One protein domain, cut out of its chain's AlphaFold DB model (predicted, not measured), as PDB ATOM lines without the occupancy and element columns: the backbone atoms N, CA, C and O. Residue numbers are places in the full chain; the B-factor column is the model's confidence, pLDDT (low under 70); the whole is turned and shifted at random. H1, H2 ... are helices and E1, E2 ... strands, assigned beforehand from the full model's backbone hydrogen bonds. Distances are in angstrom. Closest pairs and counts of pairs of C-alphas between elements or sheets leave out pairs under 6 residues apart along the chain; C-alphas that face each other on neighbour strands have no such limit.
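This is residues 19 to 178 of the 180 residues of an uncharacterized protein of Deltaproteobacteria bacterium RBG_13_58_19 (UniProt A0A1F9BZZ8). A twisted five-stranded sheet has helices over both faces, in three layers: H1, H3 and H6 cover one face, and H4 packs on the other over E5 and E4. H7 packs on H6 on the side away from the sheet, and short H5 packs on H4. The printed part has 160 residues, with seven named helices and five named strands in the order E1 E2 H1 H2 H3 E3 H4 H5 E4 E5 H6 H7; the class is mixed, helices and strands. The mixed sheet runs E1 E2 E3 E5 E4, and the whole is compact and rounded, with a radius of gyration of the C-alphas of 15.0 A and spans of 44 by 36 by 25 A.

E1, residues 19 to 22, and E2, residues 26 to 30, form an antiparallel hairpin; N 21 and O 28 are 2.8 A apart, within hydrogen-bond range. H1, residues 33 to 42, is on the sheet at a height of 9.0 A, slantwise to the strands. H3, residues 67 to 84, is on the same face and is the hub. Its residues 76 to 79 alone only just touch H2, residues 49 to 52, with 3 pairs of C-alphas within 8 A, the closest those of Phe 51 and Gly 76, 6.5 A. E3, residues 95 to 100, is parallel to E2, with N 29 and O 97 2.7 A apart; E2, H1 H2 H3, E3 is a strand-helix-strand unit, two parallel neighbour strands with helices between them along the chain. H4, residues 103 to 113, is on the opposite face at a height of 8.3 A. It touches H5, residues 120 to 123; the closest C-alphas, of Asn 107 and Pro 120, are 5.5 A apart. E4, residues 126 to 129, and E5, residues 134 to 138, form an antiparallel hairpin, with N 127 and O 136 2.9 A apart; E5 is parallel to E3, with N 98 and O 135 2.8 A apart. H6, residues 144 to 156, lies over E5 and E4 on the same face as H1, along the strands. It touches H7, residues 165 to 176, in a helical hairpin; the closest C-alphas, of Gly 145 and Glu 176, are 4.3 A apart. Every O i to N i+4 pair is within hydrogen-bond range in H1, H3, H6 and H7, and 5 of 7 in H4; H2 and H5 are too short for such a pair.

E1 begins at C-alpha 19, (-35.458, -27.302, -29.404). E3 is 15.9 A long, H3 25.7 A, H6 18.1 A and H7 16.6 A, ending at C-alpha 176, (-30.997, -46.498, -9.434).

The C-alphas of Lys 53 and Asp 118, 46.3 A apart, are the farthest apart. The printed part has no cut; H2 to H3 is the long link. Residues 63 to 64 and 118 to 123 have pLDDT under 70.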
ATOM      1  N   GLN A  19     -34.120 -26.736 -29.327       87.75
ATOM      2  CA  GLN A  19     -35.458 -27.302 -29.404       87.75
ATOM      3  C   GLN A  19     -35.902 -27.833 -28.039       87.75
ATOM      4  O   GLN A  19     -35.081 -28.195 -27.191       87.75
ATOM      5  N   ALA A  20     -37.218 -27.888 -27.836       89.56
ATOM      6  CA  ALA A  20     -37.820 -28.417 -26.623       89.56
ATOM      7  C   ALA A  20     -38.994 -29.346 -26.955       89.56
ATOM      8  O   ALA A  20     -39.842 -29.038 -27.791       89.56
ATOM      9  N   PHE A  21     -39.034 -30.489 -26.283       90.56
ATOM     10  CA  PHE A  21     -40.073 -31.499 -26.366       90.56
ATOM     11  C   PHE A  21     -40.799 -31.544 -25.024       90.56
ATOM     12  O   PHE A  21     -40.214 -31.874 -23.993       90.56
ATOM     13  N   LYS A  22     -42.065 -31.135 -25.026       91.94
ATOM     14  CA  LYS A  22     -42.872 -31.016 -23.812       91.94
ATOM     15  C   LYS A  22     -43.743 -32.254 -23.641       91.94
ATOM     16  O   LYS A  22     -44.463 -32.606 -24.569       91.94
ATOM     17  N   THR A  23     -43.717 -32.843 -22.449       92.81
ATOM     18  CA  THR A  23     -44.586 -33.949 -22.025       92.81
ATOM     19  C   THR A  23     -45.631 -33.451 -21.011       92.81
ATOM     20  O   THR A  23     -45.861 -32.241 -20.890       92.81
ATOM     21  N   GLN A  24     -46.289 -34.354 -20.273       92.12
ATOM     22  CA  GLN A  24     -47.236 -33.970 -19.226       92.12
ATOM     23  C   GLN A  24     -46.531 -33.352 -18.008       92.12
ATOM     24  O   GLN A  24     -47.097 -32.445 -17.396       92.12
ATOM     25  N   TRP A  25     -45.320 -33.809 -17.664       93.50
ATOM     26  CA  TRP A  25     -44.594 -33.356 -16.462       93.50
ATOM     27  C   TRP A  25     -43.149 -32.919 -16.702       93.50
ATOM     28  O   TRP A  25     -42.533 -32.333 -15.807       93.50
ATOM     29  N   THR A  26     -42.605 -33.162 -17.893       95.19
ATOM     30  CA  THR A  26     -41.224 -32.820 -18.229       95.19
ATOM     31  C   THR A  26     -41.122 -31.935 -19.470       95.19
ATOM     32  O   THR A  26     -42.024 -31.845 -20.309       95.19
ATOM     33  N   LEU A  27     -40.010 -31.207 -19.555       94.38
ATOM     34  CA  LEU A  27     -39.603 -30.441 -20.726       94.38
ATOM     35  C   LEU A  27     -38.189 -30.873 -21.113       94.38
ATOM     36  O   LEU A  27     -37.225 -30.496 -20.447       94.38
ATOM     37  N   ILE A  28     -38.073 -31.659 -22.177       95.12
ATOM     38  CA  ILE A  28     -36.810 -32.206 -22.670       95.12
ATOM     39  C   ILE A  28     -36.218 -31.227 -23.682       95.12
ATOM     40  O   ILE A  28     -36.807 -30.965 -24.726       95.12
ATOM     41  N   ASN A  29     -35.059 -30.672 -23.370       94.38
ATOM     42  CA  ASN A  29     -34.341 -29.673 -24.145       94.38
ATOM     43  C   ASN A  29     -33.173 -30.360 -24.853       94.38
ATOM     44  O   ASN A  29     -32.382 -31.054 -24.214       94.38
ATOM     45  N   TYR A  30     -33.079 -30.173 -26.165       92.12
ATOM     46  CA  TYR A  30     -32.146 -30.897 -27.025       92.12
ATOM     47  C   TYR A  30     -31.655 -30.018 -28.180       92.12
ATOM     48  O   TYR A  30     -32.218 -28.951 -28.460       92.12
ATOM     49  N   LEU A  31     -30.579 -30.441 -28.842       91.00
ATOM     50  CA  LEU A  31     -29.966 -29.684 -29.928       91.00
ATOM     51  C   LEU A  31     -30.505 -30.148 -31.284       91.00
ATOM     52  O   LEU A  31     -30.950 -29.332 -32.094       91.00
ATOM     53  N   ILE A  32     -30.522 -31.462 -31.516       90.00
ATOM     54  CA  ILE A  32     -30.945 -32.080 -32.777       90.00
ATOM     55  C   ILE A  32     -31.892 -33.260 -32.545       90.00
ATOM     56  O   ILE A  32     -31.852 -33.921 -31.516       90.00
ATOM     57  N   ASN A  33     -32.720 -33.596 -33.539       88.88
ATOM     58  CA  ASN A  33     -33.694 -34.694 -33.420       88.88
ATOM     59  C   ASN A  33     -33.067 -36.063 -33.095       88.88
ATOM     60  O   ASN A  33     -33.742 -36.923 -32.531       88.88
ATOM     61  N   ASN A  34     -31.793 -36.266 -33.447       91.69
ATOM     62  CA  ASN A  34     -31.058 -37.483 -33.106       91.69
ATOM     63  C   ASN A  34     -30.842 -37.637 -31.589       91.69
ATOM     64  O   ASN A  34     -30.784 -38.762 -31.106       91.69
ATOM     65  N   ASP A  35     -30.805 -36.543 -30.828       93.38
ATOM     66  CA  ASP A  35     -30.648 -36.571 -29.368       93.38
ATOM     67  C   ASP A  35     -31.845 -37.263 -28.704       93.38
ATOM     68  O   ASP A  35     -31.676 -38.104 -27.826       93.38
ATOM     69  N   LEU A  36     -33.066 -36.979 -29.179       93.12
ATOM     70  CA  LEU A  36     -34.281 -37.651 -28.705       93.12
ATOM     71  C   LEU A  36     -34.297 -39.139 -29.081       93.12
ATOM     72  O   LEU A  36     -34.780 -39.962 -28.308       93.12
ATOM     73  N   GLN A  37     -33.765 -39.493 -30.256       93.75
ATOM     74  CA  GLN A  37     -33.627 -40.894 -30.670       93.75
ATOM     75  C   GLN A  37     -32.631 -41.646 -29.789       93.75
ATOM     76  O   GLN A  37     -32.874 -42.796 -29.431       93.75
ATOM     77  N   GLN A  38     -31.511 -41.007 -29.453       95.25
ATOM     78  CA  GLN A  38     -30.521 -41.572 -28.549       95.25
ATOM     79  C   GLN A  38     -31.106 -41.732 -27.147       95.25
ATOM     80  O   GLN A  38     -31.051 -42.829 -26.605       95.25
ATOM     81  N   MET A  39     -31.765 -40.699 -26.614       95.56
ATOM     82  CA  MET A  39     -32.460 -40.768 -25.329       95.56
ATOM     83  C   MET A  39     -33.468 -41.923 -25.274       95.56
ATOM     84  O   MET A  39     -33.462 -42.692 -24.316       95.56
ATOM     85  N   ASP A  40     -34.304 -42.087 -26.304       95.00
ATOM     86  CA  ASP A  40     -35.301 -43.165 -26.359       95.00
ATOM     87  C   ASP A  40     -34.674 -44.572 -26.334       95.00
ATOM     88  O   ASP A  40     -35.258 -45.495 -25.761       95.00
ATOM     89  N   ARG A  41     -33.481 -44.732 -26.922       94.44
ATOM     90  CA  ARG A  41     -32.714 -45.990 -26.900       94.44
ATOM     91  C   ARG A  41     -32.008 -46.221 -25.566       94.44
ATOM     92  O   ARG A  41     -31.965 -47.356 -25.107       94.44
ATOM     93  N   SER A  42     -31.459 -45.164 -24.972       95.12
ATOM     94  CA  SER A  42     -30.718 -45.201 -23.706       95.12
ATOM     95  C   SER A  42     -31.626 -45.454 -22.498       95.12
ATOM     96  O   SER A  42     -31.235 -46.127 -21.546       95.12
ATOM     97  N   ILE A  43     -32.860 -44.948 -22.532       94.38
ATOM     98  CA  ILE A  43     -33.855 -45.179 -21.482       94.38
ATOM     99  C   ILE A  43     -34.642 -46.447 -21.817       94.38
ATOM    100  O   ILE A  43     -35.726 -46.416 -22.413       94.38
ATOM    101  N   VAL A  44     -34.081 -47.583 -21.413       92.81
ATOM    102  CA  VAL A  44     -34.795 -48.861 -21.374       92.81
ATOM    103  C   VAL A  44     -35.647 -48.861 -20.109       92.81
ATOM    104  O   VAL A  44     -35.133 -49.027 -19.016       92.81
ATOM    105  N   PHE A  45     -36.939 -48.571 -20.255       93.88
ATOM    106  CA  PHE A  45     -37.891 -48.548 -19.146       93.88
ATOM    107  C   PHE A  45     -39.302 -48.816 -19.671       93.88
ATOM    108  O   PHE A  45     -39.711 -48.253 -20.692       93.88
ATOM    109  N   THR A  46     -40.064 -49.643 -18.954       92.94
ATOM    110  CA  THR A  46     -41.475 -49.912 -19.268       92.94
ATOM    111  C   THR A  46     -42.370 -49.385 -18.147       92.94
ATOM    112  O   THR A  46     -42.327 -49.908 -17.032       92.94
ATOM    113  N   PRO A  47     -43.218 -48.375 -18.407       93.19
ATOM    114  CA  PRO A  47     -44.098 -47.845 -17.376       93.19
ATOM    115  C   PRO A  47     -45.136 -48.864 -16.897       93.19
ATOM    116  O   PRO A  47     -45.681 -49.645 -17.675       93.19
ATOM    117  N   SER A  48     -45.466 -48.809 -15.605       93.31
ATOM    118  CA  SER A  48     -46.483 -49.686 -15.012       93.31
ATOM    119  C   SER A  48     -47.883 -49.468 -15.603       93.31
ATOM    120  O   SER A  48     -48.260 -48.343 -15.938       93.31
ATOM    121  N   GLU A  49     -48.724 -50.508 -15.605       92.94
ATOM    122  CA  GLU A  49     -50.131 -50.387 -16.022       92.94
ATOM    123  C   GLU A  49     -50.899 -49.317 -15.239       92.94
ATOM    124  O   GLU A  49     -51.758 -48.627 -15.788       92.94
ATOM    125  N   LYS A  50     -50.595 -49.171 -13.943       91.69
ATOM    126  CA  LYS A  50     -51.217 -48.155 -13.089       91.69
ATOM    127  C   LYS A  50     -50.962 -46.753 -13.635       91.69
ATOM    128  O   LYS A  50     -51.888 -45.951 -13.664       91.69
ATOM    129  N   PHE A  51     -49.736 -46.478 -14.078       93.69
ATOM    130  CA  PHE A  51     -49.387 -45.217 -14.722       93.69
ATOM    131  C   PHE A  51     -50.105 -45.058 -16.066       93.69
ATOM    132  O   PHE A  51     -50.736 -44.031 -16.295       93.69
ATOM    133  N   LEU A  52     -50.093 -46.086 -16.916       93.50
ATOM    134  CA  LEU A  52     -50.707 -46.016 -18.247       93.50
ATOM    135  C   LEU A  52     -52.218 -45.733 -18.201       93.50
ATOM    136  O   LEU A  52     -52.735 -45.041 -19.069       93.50
ATOM    137  N   LYS A  53     -52.930 -46.205 -17.168       92.12
ATOM    138  CA  LYS A  53     -54.376 -45.953 -16.991       92.12
ATOM    139  C   LYS A  53     -54.734 -44.499 -16.660       92.12
ATOM    140  O   LYS A  53     -55.887 -44.117 -16.827       92.12
ATOM    141  N   GLN A  54     -53.787 -43.717 -16.149       88.88
ATOM    142  CA  GLN A  54     -53.998 -42.331 -15.702       88.88
ATOM    143  C   GLN A  54     -53.196 -41.310 -16.522       88.88
ATOM    144  O   GLN A  54     -53.338 -40.107 -16.301       88.88
ATOM    145  N   TYR A  55     -52.320 -41.779 -17.411       92.38
ATOM    146  CA  TYR A  55     -51.445 -40.934 -18.206       92.38
ATOM    147  C   TYR A  55     -52.145 -40.486 -19.485       92.38
ATOM    148  O   TYR A  55     -52.667 -41.308 -20.237       92.38
ATOM    149  N   PHE A  56     -52.131 -39.179 -19.740       85.19
ATOM    150  CA  PHE A  56     -52.739 -38.593 -20.925       85.19
ATOM    151  C   PHE A  56     -51.750 -37.625 -21.563       85.19
ATOM    152  O   PHE A  56     -51.529 -36.520 -21.071       85.19
ATOM    153  N   PHE A  57     -51.183 -38.040 -22.690       86.06
ATOM    154  CA  PHE A  57     -50.296 -37.213 -23.490       86.06
ATOM    155  C   PHE A  57     -50.865 -37.037 -24.893       86.06
ATOM    156  O   PHE A  57     -51.120 -38.011 -25.602       86.06
ATOM    157  N   THR A  58     -51.034 -35.779 -25.292       82.19
ATOM    158  CA  THR A  58     -51.377 -35.414 -26.665       82.19
ATOM    159  C   THR A  58     -50.109 -34.887 -27.331       82.19
ATOM    160  O   THR A  58     -49.662 -33.802 -26.952       82.19
ATOM    161  N   PRO A  59     -49.513 -35.623 -28.285       77.69
ATOM    162  CA  PRO A  59     -48.349 -35.134 -29.011       77.69
ATOM    163  C   PRO A  59     -48.717 -33.877 -29.800       77.69
ATOM    164  O   PRO A  59     -49.788 -33.800 -30.404       77.69
ATOM    165  N   ASP A  60     -47.817 -32.897 -29.813       77.94
ATOM    166  CA  ASP A  60     -47.930 -31.772 -30.740       77.94
ATOM    167  C   ASP A  60     -47.675 -32.302 -32.166       77.94
ATOM    168  O   ASP A  60     -46.703 -33.035 -32.364       77.94
ATOM    169  N   PRO A  61     -48.506 -31.969 -33.172       70.00
ATOM    170  CA  PRO A  61     -48.292 -32.390 -34.558       70.00
ATOM    171  C   PRO A  61     -46.911 -32.037 -35.131       70.00
ATOM    172  O   PRO A  61     -46.459 -32.689 -36.071       70.00
ATOM    173  N   ALA A  62     -46.242 -31.015 -34.591       70.19
ATOM    174  CA  ALA A  62     -44.883 -30.640 -34.973       70.19
ATOM    175  C   ALA A  62     -43.796 -31.543 -34.356       70.19
ATOM    176  O   ALA A  62     -42.624 -31.431 -34.719       70.19
ATOM    177  N   GLN A  63     -44.149 -32.420 -33.413       69.31
ATOM    178  CA  GLN A  63     -43.209 -33.294 -32.718       69.31
ATOM    179  C   GLN A  63     -42.968 -34.605 -33.479       69.31
ATOM    180  O   GLN A  63     -43.803 -35.114 -34.221       69.31
ATOM    181  N   ASN A  64     -41.770 -35.151 -33.274       68.44
ATOM    182  CA  ASN A  64     -41.264 -36.373 -33.892       68.44
ATOM    183  C   ASN A  64     -42.217 -37.575 -33.685       68.44
ATOM    184  O   ASN A  64     -42.849 -37.687 -32.641       68.44
ATOM    185  N   ALA A  65     -42.260 -38.528 -34.624       75.25
ATOM    186  CA  ALA A  65     -43.054 -39.761 -34.517       75.25
ATOM    187  C   ALA A  65     -42.751 -40.598 -33.252       75.25
ATOM    188  O   ALA A  65     -43.589 -41.377 -32.806       75.25
ATOM    189  N   LEU A  66     -41.571 -40.415 -32.648       80.69
ATOM    190  CA  LEU A  66     -41.171 -41.040 -31.379       80.69
ATOM    191  C   LEU A  66     -41.809 -40.398 -30.133       80.69
ATOM    192  O   LEU A  66     -41.717 -40.961 -29.042       80.69
ATOM    193  N   ALA A  67     -42.456 -39.238 -30.282       80.19
ATOM    194  CA  ALA A  67     -42.982 -38.428 -29.187       80.19
ATOM    195  C   ALA A  67     -43.854 -39.208 -28.187       80.19
ATOM    196  O   ALA A  67     -43.589 -39.101 -26.989       80.19
ATOM    197  N   PRO A  68     -44.844 -40.026 -28.603       85.81
ATOM    198  CA  PRO A  68     -45.708 -40.701 -27.637       85.81
ATOM    199  C   PRO A  68     -44.950 -41.703 -26.759       85.81
ATOM    200  O   PRO A  68     -45.175 -41.755 -25.549       85.81
ATOM    201  N   GLY A  69     -44.032 -42.472 -27.355       90.69
ATOM    202  CA  GLY A  69     -43.234 -43.474 -26.646       90.69
ATOM    203  C   GLY A  69     -42.259 -42.835 -25.662       90.69
ATOM    204  O   GLY A  69     -42.248 -43.196 -24.484       90.69
ATOM    205  N   LEU A  70     -41.506 -41.830 -26.114       93.00
ATOM    206  CA  LEU A  70     -40.530 -41.136 -25.275       93.00
ATOM    207  C   LEU A  70     -41.192 -40.349 -24.133       93.00
ATOM    208  O   LEU A  70     -40.690 -40.372 -23.008       93.00
ATOM    209  N   ALA A  71     -42.335 -39.698 -24.386       94.12
ATOM    210  CA  ALA A  71     -43.105 -39.015 -23.343       94.12
ATOM    211  C   ALA A  71     -43.577 -40.000 -22.265       94.12
ATOM    212  O   ALA A  71     -43.327 -39.793 -21.080       94.12
ATOM    213  N   THR A  72     -44.168 -41.115 -22.699       94.50
ATOM    214  CA  THR A  72     -44.653 -42.195 -21.830       94.50
ATOM    215  C   THR A  72     -43.528 -42.791 -20.980       94.50
ATOM    216  O   THR A  72     -43.714 -42.987 -19.781       94.50
ATOM    217  N   LYS A  73     -42.341 -43.029 -21.560       94.94
ATOM    218  CA  LYS A  73     -41.157 -43.502 -20.821       94.94
ATOM    219  C   LYS A  73     -40.680 -42.487 -19.785       94.94
ATOM    220  O   LYS A  73     -40.507 -42.844 -18.625       94.94
ATOM    221  N   THR A  74     -40.493 -41.235 -20.193       96.00
ATOM    222  CA  THR A  74     -39.896 -40.191 -19.342       96.00
ATOM    223  C   THR A  74     -40.809 -39.835 -18.169       96.00
ATOM    224  O   THR A  74     -40.378 -39.843 -17.016       96.00
ATOM    225  N   ASP A  75     -42.092 -39.587 -18.437       96.25
ATOM    226  CA  ASP A  75     -43.068 -39.273 -17.389       96.25
ATOM    227  C   ASP A  75     -43.383 -40.507 -16.535       96.25
ATOM    228  O   ASP A  75     -43.570 -40.394 -15.322       96.25
ATOM    229  N   GLY A  76     -43.393 -41.697 -17.141       96.38
ATOM    230  CA  GLY A  76     -43.551 -42.960 -16.428       96.38
ATOM    231  C   GLY A  76     -42.408 -43.224 -15.452       96.38
ATOM    232  O   GLY A  76     -42.658 -43.711 -14.348       96.38
ATOM    233  N   LEU A  77     -41.177 -42.870 -15.827       97.50
ATOM    234  CA  LEU A  77     -40.009 -42.977 -14.961       97.50
ATOM    235  C   LEU A  77     -40.128 -42.013 -13.779       97.50
ATOM    236  O   LEU A  77     -40.037 -42.444 -12.632       97.50
ATOM    237  N   LEU A  78     -40.456 -40.742 -14.032       96.44
ATOM    238  CA  LEU A  78     -40.689 -39.760 -12.967       96.44
ATOM    239  C   LEU A  78     -41.811 -40.207 -12.015       96.44
ATOM    240  O   LEU A  78     -41.681 -40.100 -10.793       96.44
ATOM    241  N   TYR A  79     -42.897 -40.767 -12.557       95.38
ATOM    242  CA  TYR A  79     -43.965 -41.361 -11.754       95.38
ATOM    243  C   TYR A  79     -43.465 -42.528 -10.909       95.38
ATOM    244  O   TYR A  79     -43.840 -42.641  -9.742       95.38
ATOM    245  N   ARG A  80     -42.631 -43.406 -11.475       96.50
ATOM    246  CA  ARG A  80     -42.071 -44.551 -10.757       96.50
ATOM    247  C   ARG A  80     -41.213 -44.089  -9.585       96.50
ATOM    248  O   ARG A  80     -41.464 -44.557  -8.473       96.50
ATOM    249  N   VAL A  81     -40.312 -43.133  -9.803       96.88
ATOM    250  CA  VAL A  81     -39.495 -42.522  -8.741       96.88
ATOM    251  C   VAL A  81     -40.395 -41.956  -7.641       96.88
ATOM    252  O   VAL A  81     -40.275 -42.330  -6.476       96.88
ATOM    253  N   CYS A  82     -41.384 -41.147  -8.016       95.00
ATOM    254  CA  CYS A  82     -42.361 -40.580  -7.087       95.00
ATOM    255  C   CYS A  82     -43.174 -41.646  -6.328       95.00
ATOM    256  O   CYS A  82     -43.499 -41.468  -5.160       95.00
ATOM    257  N   SER A  83     -43.498 -42.774  -6.964       94.44
ATOM    258  CA  SER A  83     -44.261 -43.859  -6.333       94.44
ATOM    259  C   SER A  83     -43.467 -44.634  -5.279       94.44
ATOM    260  O   SER A  83     -44.075 -45.222  -4.384       94.44
ATOM    261  N   ILE A  84     -42.138 -44.654  -5.399       95.31
ATOM    262  CA  ILE A  84     -41.224 -45.280  -4.437       95.31
ATOM    263  C   ILE A  84     -40.908 -44.297  -3.306       95.31
ATOM    264  O   ILE A  84     -40.825 -44.700  -2.147       95.31
ATOM    265  N   LEU A  85     -40.746 -43.012  -3.634       93.75
ATOM    266  CA  LEU A  85     -40.352 -41.991  -2.675       93.75
ATOM    267  C   LEU A  85     -41.487 -41.693  -1.669       93.75
ATOM    268  O   LEU A  85     -42.559 -41.214  -2.060       93.75
ATOM    269  N   PRO A  86     -41.283 -41.929  -0.361       88.56
ATOM    270  CA  PRO A  86     -42.316 -41.688   0.634       88.56
ATOM    271  C   PRO A  86     -42.630 -40.194   0.734       88.56
ATOM    272  O   PRO A  86     -41.742 -39.357   0.867       88.56
ATOM    273  N   GLY A  87     -43.919 -39.864   0.694       87.12
ATOM    274  CA  GLY A  87     -44.360 -38.474   0.782       87.12
ATOM    275  C   GLY A  87     -44.055 -37.647  -0.466       87.12
ATOM    276  O   GLY A  87     -43.983 -36.427  -0.349       87.12
ATOM    277  N   CYS A  88     -43.896 -38.288  -1.634       89.50
ATOM    278  CA  CYS A  88     -43.677 -37.582  -2.891       89.50
ATOM    279  C   CYS A  88     -44.642 -36.376  -3.048       89.50
ATOM    280  O   CYS A  88     -45.859 -36.530  -2.857       89.50
ATOM    281  N   PRO A  89     -44.120 -35.178  -3.375       84.00
ATOM    282  CA  PRO A  89     -44.911 -33.967  -3.537       84.00
ATOM    283  C   PRO A  89     -46.021 -34.154  -4.574       84.00
ATOM    284  O   PRO A  89     -45.803 -34.741  -5.627       84.00
ATOM    285  N   LYS A  90     -47.220 -33.630  -4.292       76.62
ATOM    286  CA  LYS A  90     -48.368 -33.726  -5.216       76.62
ATOM    287  C   LYS A  90     -48.372 -32.657  -6.315       76.62
ATOM    288  O   LYS A  90     -49.004 -32.862  -7.344       76.62
ATOM    289  N   ASN A  91     -47.722 -31.519  -6.061       81.62
ATOM    290  CA  ASN A  91     -47.739 -30.327  -6.915       81.62
ATOM    291  C   ASN A  91     -46.309 -29.875  -7.239       81.62
ATOM    292  O   ASN A  91     -45.899 -28.770  -6.885       81.62
ATOM    293  N   GLN A  92     -45.532 -30.750  -7.868       86.12
ATOM    294  CA  GLN A  92     -44.188 -30.437  -8.332       86.12
ATOM    295  C   GLN A  92     -44.220 -29.527  -9.575       86.12
ATOM    296  O   GLN A  92     -45.134 -29.639 -10.400       86.12
ATOM    297  N   PRO A  93     -43.237 -28.623  -9.738       90.69
ATOM    298  CA  PRO A  93     -43.069 -27.884 -10.985       90.69
ATOM    299  C   PRO A  93     -42.725 -28.831 -12.148       90.69
ATOM    300  O   PRO A  93     -42.434 -30.007 -11.956       90.69
ATOM    301  N   PHE A  94     -42.729 -28.308 -13.377       92.56
ATOM    302  CA  PHE A  94     -42.196 -29.054 -14.518       92.56
ATOM    303  C   PHE A  94     -40.699 -29.305 -14.333       92.56
ATOM    304  O   PHE A  94     -39.936 -28.355 -14.132       92.56
ATOM    305  N   LEU A  95     -40.284 -30.561 -14.483       96.62
ATOM    306  CA  LEU A  95     -38.872 -30.912 -14.541       96.62
ATOM    307  C   LEU A  95     -38.331 -30.609 -15.941       96.62
ATOM    308  O   LEU A  95     -38.831 -31.121 -16.943       96.62
ATOM    309  N   LYS A  96     -37.281 -29.794 -16.026       97.38
ATOM    310  CA  LYS A  96     -36.537 -29.606 -17.273       97.38
ATOM    311  C   LYS A  96     -35.439 -30.653 -17.361       97.38
ATOM    312  O   LYS A  96     -34.732 -30.883 -16.391       97.38
ATOM    313  N   ILE A  97     -35.264 -31.247 -18.529       97.81
ATOM    314  CA  ILE A  97     -34.157 -32.157 -18.818       97.81
ATOM    315  C   ILE A  97     -33.360 -31.518 -19.947       97.81
ATOM    316  O   ILE A  97     -33.954 -31.083 -20.929       97.81
ATOM    317  N   PHE A  98     -32.048 -31.406 -19.810       97.06
ATOM    318  CA  PHE A  98     -31.144 -30.916 -20.844       97.06
ATOM    319  C   PHE A  98     -30.250 -32.064 -21.285       97.06
ATOM    320  O   PHE A  98     -29.461 -32.581 -20.494       97.06
ATOM    321  N   LEU A  99     -30.395 -32.446 -22.551       96.19
ATOM    322  CA  LEU A  99     -29.574 -33.472 -23.173       96.19
ATOM    323  C   LEU A  99     -28.258 -32.838 -23.611       96.19
ATOM    324  O   LEU A  99     -28.237 -31.933 -24.447       96.19
ATOM    325  N   LEU A 100     -27.172 -33.297 -23.006       95.38
ATOM    326  CA  LEU A 100     -25.810 -32.902 -23.328       95.38
ATOM    327  C   LEU A 100     -25.126 -34.073 -24.015       95.38
ATOM    328  O   LEU A 100     -25.480 -35.224 -23.792       95.38
ATOM    329  N   ARG A 101     -24.157 -33.796 -24.878       94.19
ATOM    330  CA  ARG A 101     -23.520 -34.856 -25.664       94.19
ATOM    331  C   ARG A 101     -22.767 -35.855 -24.786       94.19
ATOM    332  O   ARG A 101     -22.887 -37.052 -25.007       94.19
ATOM    333  N   ASP A 102     -21.981 -35.331 -23.855       93.31
ATOM    334  CA  ASP A 102     -20.943 -36.060 -23.135       93.31
ATOM    335  C   ASP A 102     -20.640 -35.399 -21.780       93.31
ATOM    336  O   ASP A 102     -21.079 -34.283 -21.472       93.31
ATOM    337  N   CYS A 103     -19.825 -36.084 -20.984       92.06
ATOM    338  CA  CYS A 103     -19.340 -35.632 -19.685       92.06
ATOM    339  C   CYS A 103     -18.619 -34.277 -19.709       92.06
ATOM    340  O   CYS A 103     -18.710 -33.499 -18.754       92.06
ATOM    341  N   GLN A 104     -17.926 -33.936 -20.802       91.31
ATOM    342  CA  GLN A 104     -17.275 -32.632 -20.918       91.31
ATOM    343  C   GLN A 104     -18.322 -31.511 -20.889       91.31
ATOM    344  O   GLN A 104     -18.143 -30.519 -20.177       91.31
ATOM    345  N   GLN A 105     -19.418 -31.665 -21.630       91.75
ATOM    346  CA  GLN A 105     -20.509 -30.693 -21.622       91.75
ATOM    347  C   GLN A 105     -21.223 -30.643 -20.272       91.75
ATOM    348  O   GLN A 105     -21.556 -29.548 -19.814       91.75
ATOM    349  N   VAL A 106     -21.419 -31.788 -19.610       92.88
ATOM    350  CA  VAL A 106     -22.003 -31.825 -18.258       92.88
ATOM    351  C   VAL A 106     -21.150 -31.010 -17.287       92.88
ATOM    352  O   VAL A 106     -21.663 -30.093 -16.648       92.88
ATOM    353  N   ASN A 107     -19.835 -31.231 -17.261       90.12
ATOM    354  CA  ASN A 107     -18.914 -30.496 -16.391       90.12
ATOM    355  C   ASN A 107     -18.888 -28.992 -16.699       90.12
ATOM    356  O   ASN A 107     -18.898 -28.167 -15.786       90.12
ATOM    357  N   GLN A 108     -18.907 -28.616 -17.982       89.06
ATOM    358  CA  GLN A 108     -19.014 -27.209 -18.385       89.06
ATOM    359  C   GLN A 108     -20.300 -26.565 -17.864       89.06
ATOM    360  O   GLN A 108     -20.283 -25.400 -17.465       89.06
ATOM    361  N   ARG A 109     -21.413 -27.308 -17.850       89.50
ATOM    362  CA  ARG A 109     -22.670 -26.820 -17.282       89.50
ATOM    363  C   ARG A 109     -22.646 -26.780 -15.767       89.50
ATOM    364  O   ARG A 109     -23.109 -25.788 -15.218       89.50
ATOM    365  N   LEU A 110     -22.061 -27.765 -15.099       90.00
ATOM    366  CA  LEU A 110     -21.941 -27.772 -13.644       90.00
ATOM    367  C   LEU A 110     -21.210 -26.523 -13.136       90.00
ATOM    368  O   LEU A 110     -21.694 -25.864 -12.222       90.00
ATOM    369  N   LEU A 111     -20.114 -26.121 -13.787       88.56
ATOM    370  CA  LEU A 111     -19.340 -24.928 -13.412       88.56
ATOM    371  C   LEU A 111     -20.132 -23.612 -13.503       88.56
ATOM    372  O   LEU A 111     -19.773 -22.636 -12.852       88.56
ATOM    373  N   VAL A 112     -21.220 -23.568 -14.279       88.31
ATOM    374  CA  VAL A 112     -22.128 -22.410 -14.313       88.31
ATOM    375  C   VAL A 112     -22.921 -22.287 -13.009       88.31
ATOM    376  O   VAL A 112     -23.176 -21.176 -12.549       88.31
ATOM    377  N   PHE A 113     -23.314 -23.417 -12.422       86.62
ATOM    378  CA  PHE A 113     -24.105 -23.477 -11.190       86.62
ATOM    379  C   PHE A 113     -23.231 -23.531  -9.931       86.62
ATOM    380  O   PHE A 113     -23.621 -22.998  -8.893       86.62
ATOM    381  N   SER A 114     -22.038 -24.113 -10.050       85.31
ATOM    382  CA  SER A 114     -21.091 -24.362  -8.962       85.31
ATOM    383  C   SER A 114     -19.673 -23.930  -9.373       85.31
ATOM    384  O   SER A 114     -18.791 -24.770  -9.551       85.31
ATOM    385  N   PRO A 115     -19.409 -22.618  -9.530       81.62
ATOM    386  CA  PRO A 115     -18.143 -22.113 -10.076       81.62
ATOM    387  C   PRO A 115     -16.918 -22.378  -9.190       81.62
ATOM    388  O   PRO A 115     -15.792 -22.282  -9.666       81.62
ATOM    389  N   PHE A 116     -17.129 -22.704  -7.912       78.69
ATOM    390  CA  PHE A 116     -16.074 -23.000  -6.936       78.69
ATOM    391  C   PHE A 116     -15.915 -24.502  -6.662       78.69
ATOM    392  O   PHE A 116     -15.334 -24.882  -5.652       78.69
ATOM    393  N   GLN A 117     -16.483 -25.369  -7.504       75.31
ATOM    394  CA  GLN A 117     -16.381 -26.810  -7.306       75.31
ATOM    395  C   GLN A 117     -14.992 -27.310  -7.712       75.31
ATOM    396  O   GLN A 117     -14.644 -27.319  -8.891       75.31
ATOM    397  N   ASP A 118     -14.222 -27.761  -6.721       62.16
ATOM    398  CA  ASP A 118     -12.819 -28.165  -6.887       62.16
ATOM    399  C   ASP A 118     -12.631 -29.412  -7.775       62.16
ATOM    400  O   ASP A 118     -11.533 -29.659  -8.274       62.16
ATOM    401  N   ASN A 119     -13.690 -30.200  -8.003       64.88
ATOM    402  CA  ASN A 119     -13.644 -31.375  -8.871       64.88
ATOM    403  C   ASN A 119     -14.995 -31.643  -9.568       64.88
ATOM    404  O   ASN A 119     -15.831 -32.364  -9.023       64.88
ATOM    405  N   PRO A 120     -15.238 -31.092 -10.770       61.34
ATOM    406  CA  PRO A 120     -16.488 -31.315 -11.496       61.34
ATOM    407  C   PRO A 120     -16.613 -32.741 -12.058       61.34
ATOM    408  O   PRO A 120     -17.721 -33.171 -12.355       61.34
ATOM    409  N   ALA A 121     -15.514 -33.503 -12.156       59.62
ATOM    410  CA  ALA A 121     -15.500 -34.818 -12.802       59.62
ATOM    411  C   ALA A 121     -16.408 -35.869 -12.133       59.62
ATOM    412  O   ALA A 121     -16.692 -36.894 -12.748       59.62
ATOM    413  N   SER A 122     -16.879 -35.637 -10.904       61.25
ATOM    414  CA  SER A 122     -17.815 -36.536 -10.219       61.25
ATOM    415  C   SER A 122     -19.238 -36.503 -10.788       61.25
ATOM    416  O   SER A 122     -19.979 -37.451 -10.570       61.25
ATOM    417  N   ALA A 123     -19.619 -35.456 -11.527       68.69
ATOM    418  CA  ALA A 123     -20.952 -35.296 -12.122       68.69
ATOM    419  C   ALA A 123     -21.004 -35.742 -13.596       68.69
ATOM    420  O   ALA A 123     -21.844 -35.286 -14.360       68.69
ATOM    421  N   CYS A 124     -20.074 -36.599 -14.020       80.69
ATOM    422  CA  CYS A 124     -19.823 -36.926 -15.426       80.69
ATOM    423  C   CYS A 124     -21.078 -37.397 -16.191       80.69
ATOM    424  O   CYS A 124     -21.250 -37.083 -17.368       80.69
ATOM    425  N   PHE A 125     -21.981 -38.098 -15.504       90.44
ATOM    426  CA  PHE A 125     -23.193 -38.685 -16.079       90.44
ATOM    427  C   PHE A 125     -24.389 -37.721 -16.064       90.44
ATOM    428  O   PHE A 125     -25.247 -37.762 -16.951       90.44
ATOM    429  N   GLY A 126     -24.426 -36.814 -15.091       94.44
ATOM    430  CA  GLY A 126     -25.468 -35.816 -14.940       94.44
ATOM    431  C   GLY A 126     -25.406 -35.085 -13.602       94.44
ATOM    432  O   GLY A 126     -24.586 -35.404 -12.744       94.44
ATOM    433  N   PHE A 127     -26.246 -34.059 -13.468       95.00
ATOM    434  CA  PHE A 127     -26.545 -33.413 -12.192       95.00
ATOM    435  C   PHE A 127     -27.895 -32.693 -12.229       95.00
ATOM    436  O   PHE A 127     -28.344 -32.186 -13.269       95.00
ATOM    437  N   PHE A 128     -28.503 -32.558 -11.056       95.75
ATOM    438  CA  PHE A 128     -29.662 -31.718 -10.818       95.75
ATOM    439  C   PHE A 128     -29.265 -30.322 -10.316       95.75
ATOM    440  O   PHE A 128     -28.538 -30.156  -9.339       95.75
ATOM    441  N   ALA A 129     -29.810 -29.288 -10.955       93.88
ATOM    442  CA  ALA A 129     -29.697 -27.894 -10.542       93.88
ATOM    443  C   ALA A 129     -31.028 -27.385  -9.970       93.88
ATOM    444  O   ALA A 129     -31.946 -27.004 -10.715       93.88
ATOM    445  N   ALA A 130     -31.112 -27.301  -8.639       91.50
ATOM    446  CA  ALA A 130     -32.313 -26.865  -7.923       91.50
ATOM    447  C   ALA A 130     -32.804 -25.471  -8.347       91.50
ATOM    448  O   ALA A 130     -34.004 -25.257  -8.510       91.50
ATOM    449  N   GLN A 131     -31.893 -24.527  -8.616       89.69
ATOM    450  CA  GLN A 131     -32.258 -23.154  -8.996       89.69
ATOM    451  C   GLN A 131     -32.961 -23.082 -10.362       89.69
ATOM    452  O   GLN A 131     -33.691 -22.129 -10.635       89.69
ATOM    453  N   ALA A 132     -32.749 -24.077 -11.226       89.94
ATOM    454  CA  ALA A 132     -33.328 -24.131 -12.565       89.94
ATOM    455  C   ALA A 132     -34.508 -25.111 -12.686       89.94
ATOM    456  O   ALA A 132     -35.195 -25.085 -13.719       89.94
ATOM    457  N   ASN A 133     -34.746 -25.939 -11.656       92.88
ATOM    458  CA  ASN A 133     -35.569 -27.153 -11.721       92.88
ATOM    459  C   ASN A 133     -35.190 -27.999 -12.943       92.88
ATOM    460  O   ASN A 133     -36.041 -28.348 -13.768       92.88
ATOM    461  N   ALA A 134     -33.885 -28.222 -13.108       96.31
ATOM    462  CA  ALA A 134     -33.329 -28.801 -14.316       96.31
ATOM    463  C   ALA A 134     -32.339 -29.916 -14.006       96.31
ATOM    464  O   ALA A 134     -31.456 -29.752 -13.172       96.31
ATOM    465  N   VAL A 135     -32.472 -31.012 -14.736       97.12
ATOM    466  CA  VAL A 135     -31.495 -32.090 -14.824       97.12
ATOM    467  C   VAL A 135     -30.684 -31.889 -16.096       97.12
ATOM    468  O   VAL A 135     -31.250 -31.677 -17.169       97.12
ATOM    469  N   PHE A 136     -29.365 -31.946 -15.980       96.31
ATOM    470  CA  PHE A 136     -28.425 -31.943 -17.097       96.31
ATOM    471  C   PHE A 136     -27.796 -33.324 -17.162       96.31
ATOM    472  O   PHE A 136     -27.244 -33.764 -16.163       96.31
ATOM    473  N   VAL A 137     -27.890 -34.012 -18.297       96.56
ATOM    474  CA  VAL A 137     -27.427 -35.405 -18.425       96.56
ATOM    475  C   VAL A 137     -26.614 -35.608 -19.693       96.56
ATOM    476  O   VAL A 137     -26.939 -35.047 -20.741       96.56
ATOM    477  N   SER A 138     -25.569 -36.427 -19.583       96.38
ATOM    478  CA  SER A 138     -24.774 -36.919 -20.710       96.38
ATOM    479  C   SER A 138     -25.588 -37.949 -21.488       96.38
ATOM    480  O   SER A 138     -26.058 -38.922 -20.913       96.38
ATOM    481  N   LEU A 139     -25.753 -37.761 -22.796       96.62
ATOM    482  CA  LEU A 139     -26.369 -38.735 -23.697       96.62
ATOM    483  C   LEU A 139     -25.497 -39.978 -23.898       96.62
ATOM    484  O   LEU A 139     -26.034 -41.043 -24.206       96.62
ATOM    485  N   GLU A 140     -24.176 -39.839 -23.774       95.75
ATOM    486  CA  GLU A 140     -23.218 -40.947 -23.847       95.75
ATOM    487  C   GLU A 140     -23.421 -41.936 -22.694       95.75
ATOM    488  O   GLU A 140     -23.412 -43.146 -22.914       95.75
ATOM    489  N   ASP A 141     -23.710 -41.415 -21.503       93.88
ATOM    490  CA  ASP A 141     -23.825 -42.200 -20.271       93.88
ATOM    491  C   ASP A 141     -25.268 -42.335 -19.764       93.88
ATOM    492  O   ASP A 141     -25.518 -42.847 -18.668       93.88
ATOM    493  N   LEU A 142     -26.241 -41.851 -20.541       96.00
ATOM    494  CA  LEU A 142     -27.637 -41.860 -20.134       96.00
ATOM    495  C   LEU A 142     -28.138 -43.296 -19.976       96.00
ATOM    496  O   LEU A 142     -28.017 -44.128 -20.874       96.00
ATOM    497  N   SER A 143     -28.808 -43.541 -18.859       96.06
ATOM    498  CA  SER A 143     -29.606 -44.736 -18.612       96.06
ATOM    499  C   SER A 143     -30.869 -44.359 -17.839       96.06
ATOM    500  O   SER A 143     -30.986 -43.243 -17.320       96.06
ATOM    501  N   ALA A 144     -31.821 -45.290 -17.740       96.94
ATOM    502  CA  ALA A 144     -32.996 -45.096 -16.894       96.94
ATOM    503  C   ALA A 144     -32.604 -44.879 -15.419       96.94
ATOM    504  O   ALA A 144     -33.168 -44.000 -14.772       96.94
ATOM    505  N   GLY A 145     -31.593 -45.605 -14.923       96.81
ATOM    506  CA  GLY A 145     -31.052 -45.438 -13.571       96.81
ATOM    507  C   GLY A 145     -30.470 -44.044 -13.340       96.81
ATOM    508  O   GLY A 145     -30.909 -43.352 -12.426       96.81
ATOM    509  N   VAL A 146     -29.574 -43.579 -14.221       96.06
ATOM    510  CA  VAL A 146     -28.978 -42.230 -14.128       96.06
ATOM    511  C   VAL A 146     -30.057 -41.147 -14.140       96.06
ATOM    512  O   VAL A 146     -30.045 -40.242 -13.311       96.06
ATOM    513  N   LEU A 147     -31.045 -41.237 -15.033       97.56
ATOM    514  CA  LEU A 147     -32.116 -40.242 -15.052       97.56
ATOM    515  C   LEU A 147     -32.985 -40.307 -13.786       97.56
ATOM    516  O   LEU A 147     -33.411 -39.270 -13.282       97.56
ATOM    517  N   ALA A 148     -33.239 -41.502 -13.252       97.81
ATOM    518  CA  ALA A 148     -33.997 -41.681 -12.020       97.81
ATOM    519  C   ALA A 148     -33.259 -41.171 -10.776       97.81
ATOM    520  O   ALA A 148     -33.908 -40.621  -9.880       97.81
ATOM    521  N   HIS A 149     -31.929 -41.299 -10.737       97.50
ATOM    522  CA  HIS A 149     -31.074 -40.676  -9.729       97.50
ATOM    523  C   HIS A 149     -31.341 -39.168  -9.686       97.50
ATOM    524  O   HIS A 149     -31.781 -38.623  -8.675       97.50
ATOM    525  N   GLU A 150     -31.210 -38.500 -10.830       97.62
ATOM    526  CA  GLU A 150     -31.382 -37.049 -10.911       97.62
ATOM    527  C   GLU A 150     -32.837 -36.597 -10.692       97.62
ATOM    528  O   GLU A 150     -33.105 -35.559 -10.081       97.62
ATOM    529  N   MET A 151     -33.818 -37.396 -11.128       97.94
ATOM    530  CA  MET A 151     -35.233 -37.169 -10.805       97.94
ATOM    531  C   MET A 151     -35.511 -37.280  -9.300       97.94
ATOM    532  O   MET A 151     -36.420 -36.614  -8.798       97.94
ATOM    533  N   THR A 152     -34.744 -38.095  -8.574       97.56
ATOM    534  CA  THR A 152     -34.862 -38.220  -7.116       97.56
ATOM    535  C   THR A 152     -34.429 -36.931  -6.434       97.56
ATOM    536  O   THR A 152     -35.193 -36.406  -5.621       97.56
ATOM    537  N   HIS A 153     -33.289 -36.357  -6.832       97.06
ATOM    538  CA  HIS A 153     -32.848 -35.033  -6.371       97.06
ATOM    539  C   HIS A 153     -33.890 -33.955  -6.656       97.06
ATOM    540  O   HIS A 153     -34.255 -33.186  -5.764       97.06
ATOM    541  N   PHE A 154     -34.456 -33.956  -7.866       97.50
ATOM    542  CA  PHE A 154     -35.530 -33.035  -8.230       97.50
ATOM    543  C   PHE A 154     -36.750 -33.136  -7.307       97.50
ATOM    544  O   PHE A 154     -37.290 -32.109  -6.895       97.50
ATOM    545  N   LEU A 155     -37.217 -34.346  -6.991       97.00
ATOM    546  CA  LEU A 155     -38.388 -34.535  -6.132       97.00
ATOM    547  C   LEU A 155     -38.082 -34.193  -4.671       97.00
ATOM    548  O   LEU A 155     -38.899 -33.538  -4.021       97.00
ATOM    549  N   LEU A 156     -36.915 -34.595  -4.165       95.75
ATOM    550  CA  LEU A 156     -36.474 -34.308  -2.798       95.75
ATOM    551  C   LEU A 156     -36.274 -32.811  -2.559       95.75
ATOM    552  O   LEU A 156     -36.622 -32.319  -1.484       95.75
ATOM    553  N   SER A 157     -35.828 -32.057  -3.566       94.88
ATOM    554  CA  SER A 157     -35.679 -30.604  -3.449       94.88
ATOM    555  C   SER A 157     -37.003 -29.853  -3.280       94.88
ATOM    556  O   SER A 157     -36.987 -28.662  -2.985       94.88
ATOM    557  N   GLN A 158     -38.150 -30.514  -3.472       94.00
ATOM    558  CA  GLN A 158     -39.473 -29.914  -3.260       94.00
ATOM    559  C   GLN A 158     -40.020 -30.142  -1.839       94.00
ATOM    560  O   GLN A 158     -41.102 -29.652  -1.511       94.00
ATOM    561  N   PHE A 159     -39.326 -30.914  -0.998       92.00
ATOM    562  CA  PHE A 159     -39.728 -31.131   0.390       92.00
ATOM    563  C   PHE A 159     -39.448 -29.882   1.230       92.00
ATOM    564  O   PHE A 159     -38.574 -29.077   0.919       92.00
ATOM    565  N   ASN A 160     -40.196 -29.728   2.325       89.00
ATOM    566  CA  ASN A 160     -39.974 -28.659   3.289       89.00
ATOM    567  C   ASN A 160     -39.945 -29.230   4.720       89.00
ATOM    568  O   ASN A 160     -41.006 -29.614   5.222       89.00
ATOM    569  N   PRO A 161     -38.774 -29.286   5.383       91.38
ATOM    570  CA  PRO A 161     -37.460 -28.837   4.902       91.38
ATOM    571  C   PRO A 161     -36.888 -29.735   3.790       91.38
ATOM    572  O   PRO A 161     -37.225 -30.916   3.711       91.38
ATOM    573  N   VAL A 162     -36.005 -29.172   2.958       92.88
ATOM    574  CA  VAL A 162     -35.217 -29.954   1.991       92.88
ATOM    575  C   VAL A 162     -34.243 -30.848   2.776       92.88
ATOM    576  O   VAL A 162     -33.557 -30.328   3.661       92.88
ATOM    577  N   PRO A 163     -34.177 -32.165   2.501       92.75
ATOM    578  CA  PRO A 163     -33.247 -33.063   3.184       92.75
ATOM    579  C   PRO A 163     -31.783 -32.684   2.951       92.75
ATOM    580  O   PRO A 163     -31.454 -32.019   1.970       92.75
ATOM    581  N   ASP A 164     -30.885 -33.128   3.827       94.25
ATOM    582  CA  ASP A 164     -29.452 -32.933   3.609       94.25
ATOM    583  C   ASP A 164     -28.938 -33.720   2.388       94.25
ATOM    584  O   ASP A 164     -29.595 -34.626   1.871       94.25
ATOM    585  N   HIS A 165     -27.757 -33.332   1.909       90.94
ATOM    586  CA  HIS A 165     -27.158 -33.892   0.699       90.94
ATOM    587  C   HIS A 165     -26.907 -35.404   0.810       90.94
ATOM    588  O   HIS A 165     -27.228 -36.148  -0.110       90.94
ATOM    589  N   ASP A 166     -26.402 -35.886   1.948       93.62
ATOM    590  CA  ASP A 166     -26.097 -37.310   2.142       93.62
ATOM    591  C   ASP A 166     -27.361 -38.174   2.102       93.62
ATOM    592  O   ASP A 166     -27.346 -39.300   1.596       93.62
ATOM    593  N   TYR A 167     -28.468 -37.666   2.645       94.81
ATOM    594  CA  TYR A 167     -29.769 -38.309   2.550       94.81
ATOM    595  C   TYR A 167     -30.269 -38.344   1.105       94.81
ATOM    596  O   TYR A 167     -30.765 -39.382   0.662       94.81
ATOM    597  N   GLN A 168     -30.130 -37.236   0.371       95.31
ATOM    598  CA  GLN A 168     -30.530 -37.159  -1.034       95.31
ATOM    599  C   GLN A 168     -29.752 -38.157  -1.900       95.31
ATOM    600  O   GLN A 168     -30.373 -38.967  -2.586       95.31
ATOM    601  N   GLU A 169     -28.424 -38.192  -1.780       95.38
ATOM    602  CA  GLU A 169     -27.560 -39.125  -2.513       95.38
ATOM    603  C   GLU A 169     -27.884 -40.591  -2.218       95.38
ATOM    604  O   GLU A 169     -28.000 -41.403  -3.133       95.38
ATOM    605  N   LYS A 170     -28.113 -40.951  -0.947       96.12
ATOM    606  CA  LYS A 170     -28.505 -42.325  -0.582       96.12
ATOM    607  C   LYS A 170     -29.820 -42.740  -1.233       96.12
ATOM    608  O   LYS A 170     -29.951 -43.883  -1.666       96.12
ATOM    609  N   TRP A 171     -30.799 -41.839  -1.286       96.62
ATOM    610  CA  TRP A 171     -32.070 -42.116  -1.952       96.62
ATOM    611  C   TRP A 171     -31.927 -42.204  -3.462       96.62
ATOM    612  O   TRP A 171     -32.555 -43.071  -4.063       96.62
ATOM    613  N   ALA A 172     -31.111 -41.342  -4.061       96.44
ATOM    614  CA  ALA A 172     -30.865 -41.340  -5.492       96.44
ATOM    615  C   ALA A 172     -30.146 -42.631  -5.935       96.44
ATOM    616  O   ALA A 172     -30.634 -43.323  -6.827       96.44
ATOM    617  N   GLN A 173     -29.106 -43.051  -5.207       95.75
ATOM    618  CA  GLN A 173     -28.427 -44.341  -5.399       95.75
ATOM    619  C   GLN A 173     -29.358 -45.534  -5.167       95.75
ATOM    620  O   GLN A 173     -29.345 -46.498  -5.930       95.75
ATOM    621  N   TYR A 174     -30.193 -45.490  -4.123       96.56
ATOM    622  CA  TYR A 174     -31.208 -46.522  -3.920       96.56
ATOM    623  C   TYR A 174     -32.154 -46.583  -5.120       96.56
ATOM    624  O   TYR A 174     -32.422 -47.675  -5.612       96.56
ATOM    625  N   MET A 175     -32.613 -45.437  -5.624       96.44
ATOM    626  CA  MET A 175     -33.533 -45.371  -6.753       96.44
ATOM    627  C   MET A 175     -32.953 -46.018  -8.010       96.44
ATOM    628  O   MET A 175     -33.677 -46.765  -8.660       96.44
ATOM    629  N   GLU A 176     -31.668 -45.818  -8.314       94.50
ATOM    630  CA  GLU A 176     -30.997 -46.498  -9.434       94.50
ATOM    631  C   GLU A 176     -31.190 -48.017  -9.386       94.50
ATOM    632  O   GLU A 176     -31.476 -48.633 -10.405       94.50
ATOM    633  N   THR A 177     -31.116 -48.617  -8.194       94.06
ATOM    634  CA  THR A 177     -31.298 -50.069  -8.009       94.06
ATOM    635  C   THR A 177     -32.751 -50.541  -8.117       94.06
ATOM    636  O   THR A 177     -33.002 -51.742  -8.097       94.06
ATOM    637  N   GLN A 178     -33.715 -49.617  -8.155       94.69
ATOM    638  CA  GLN A 178     -35.151 -49.915  -8.217       94.69
ATOM    639  C   GLN A 178     -35.754 -49.698  -9.611       94.69
ATOM    640  O   GLN A 178     -36.960 -49.927  -9.797       94.69
TER     641      GLN A 178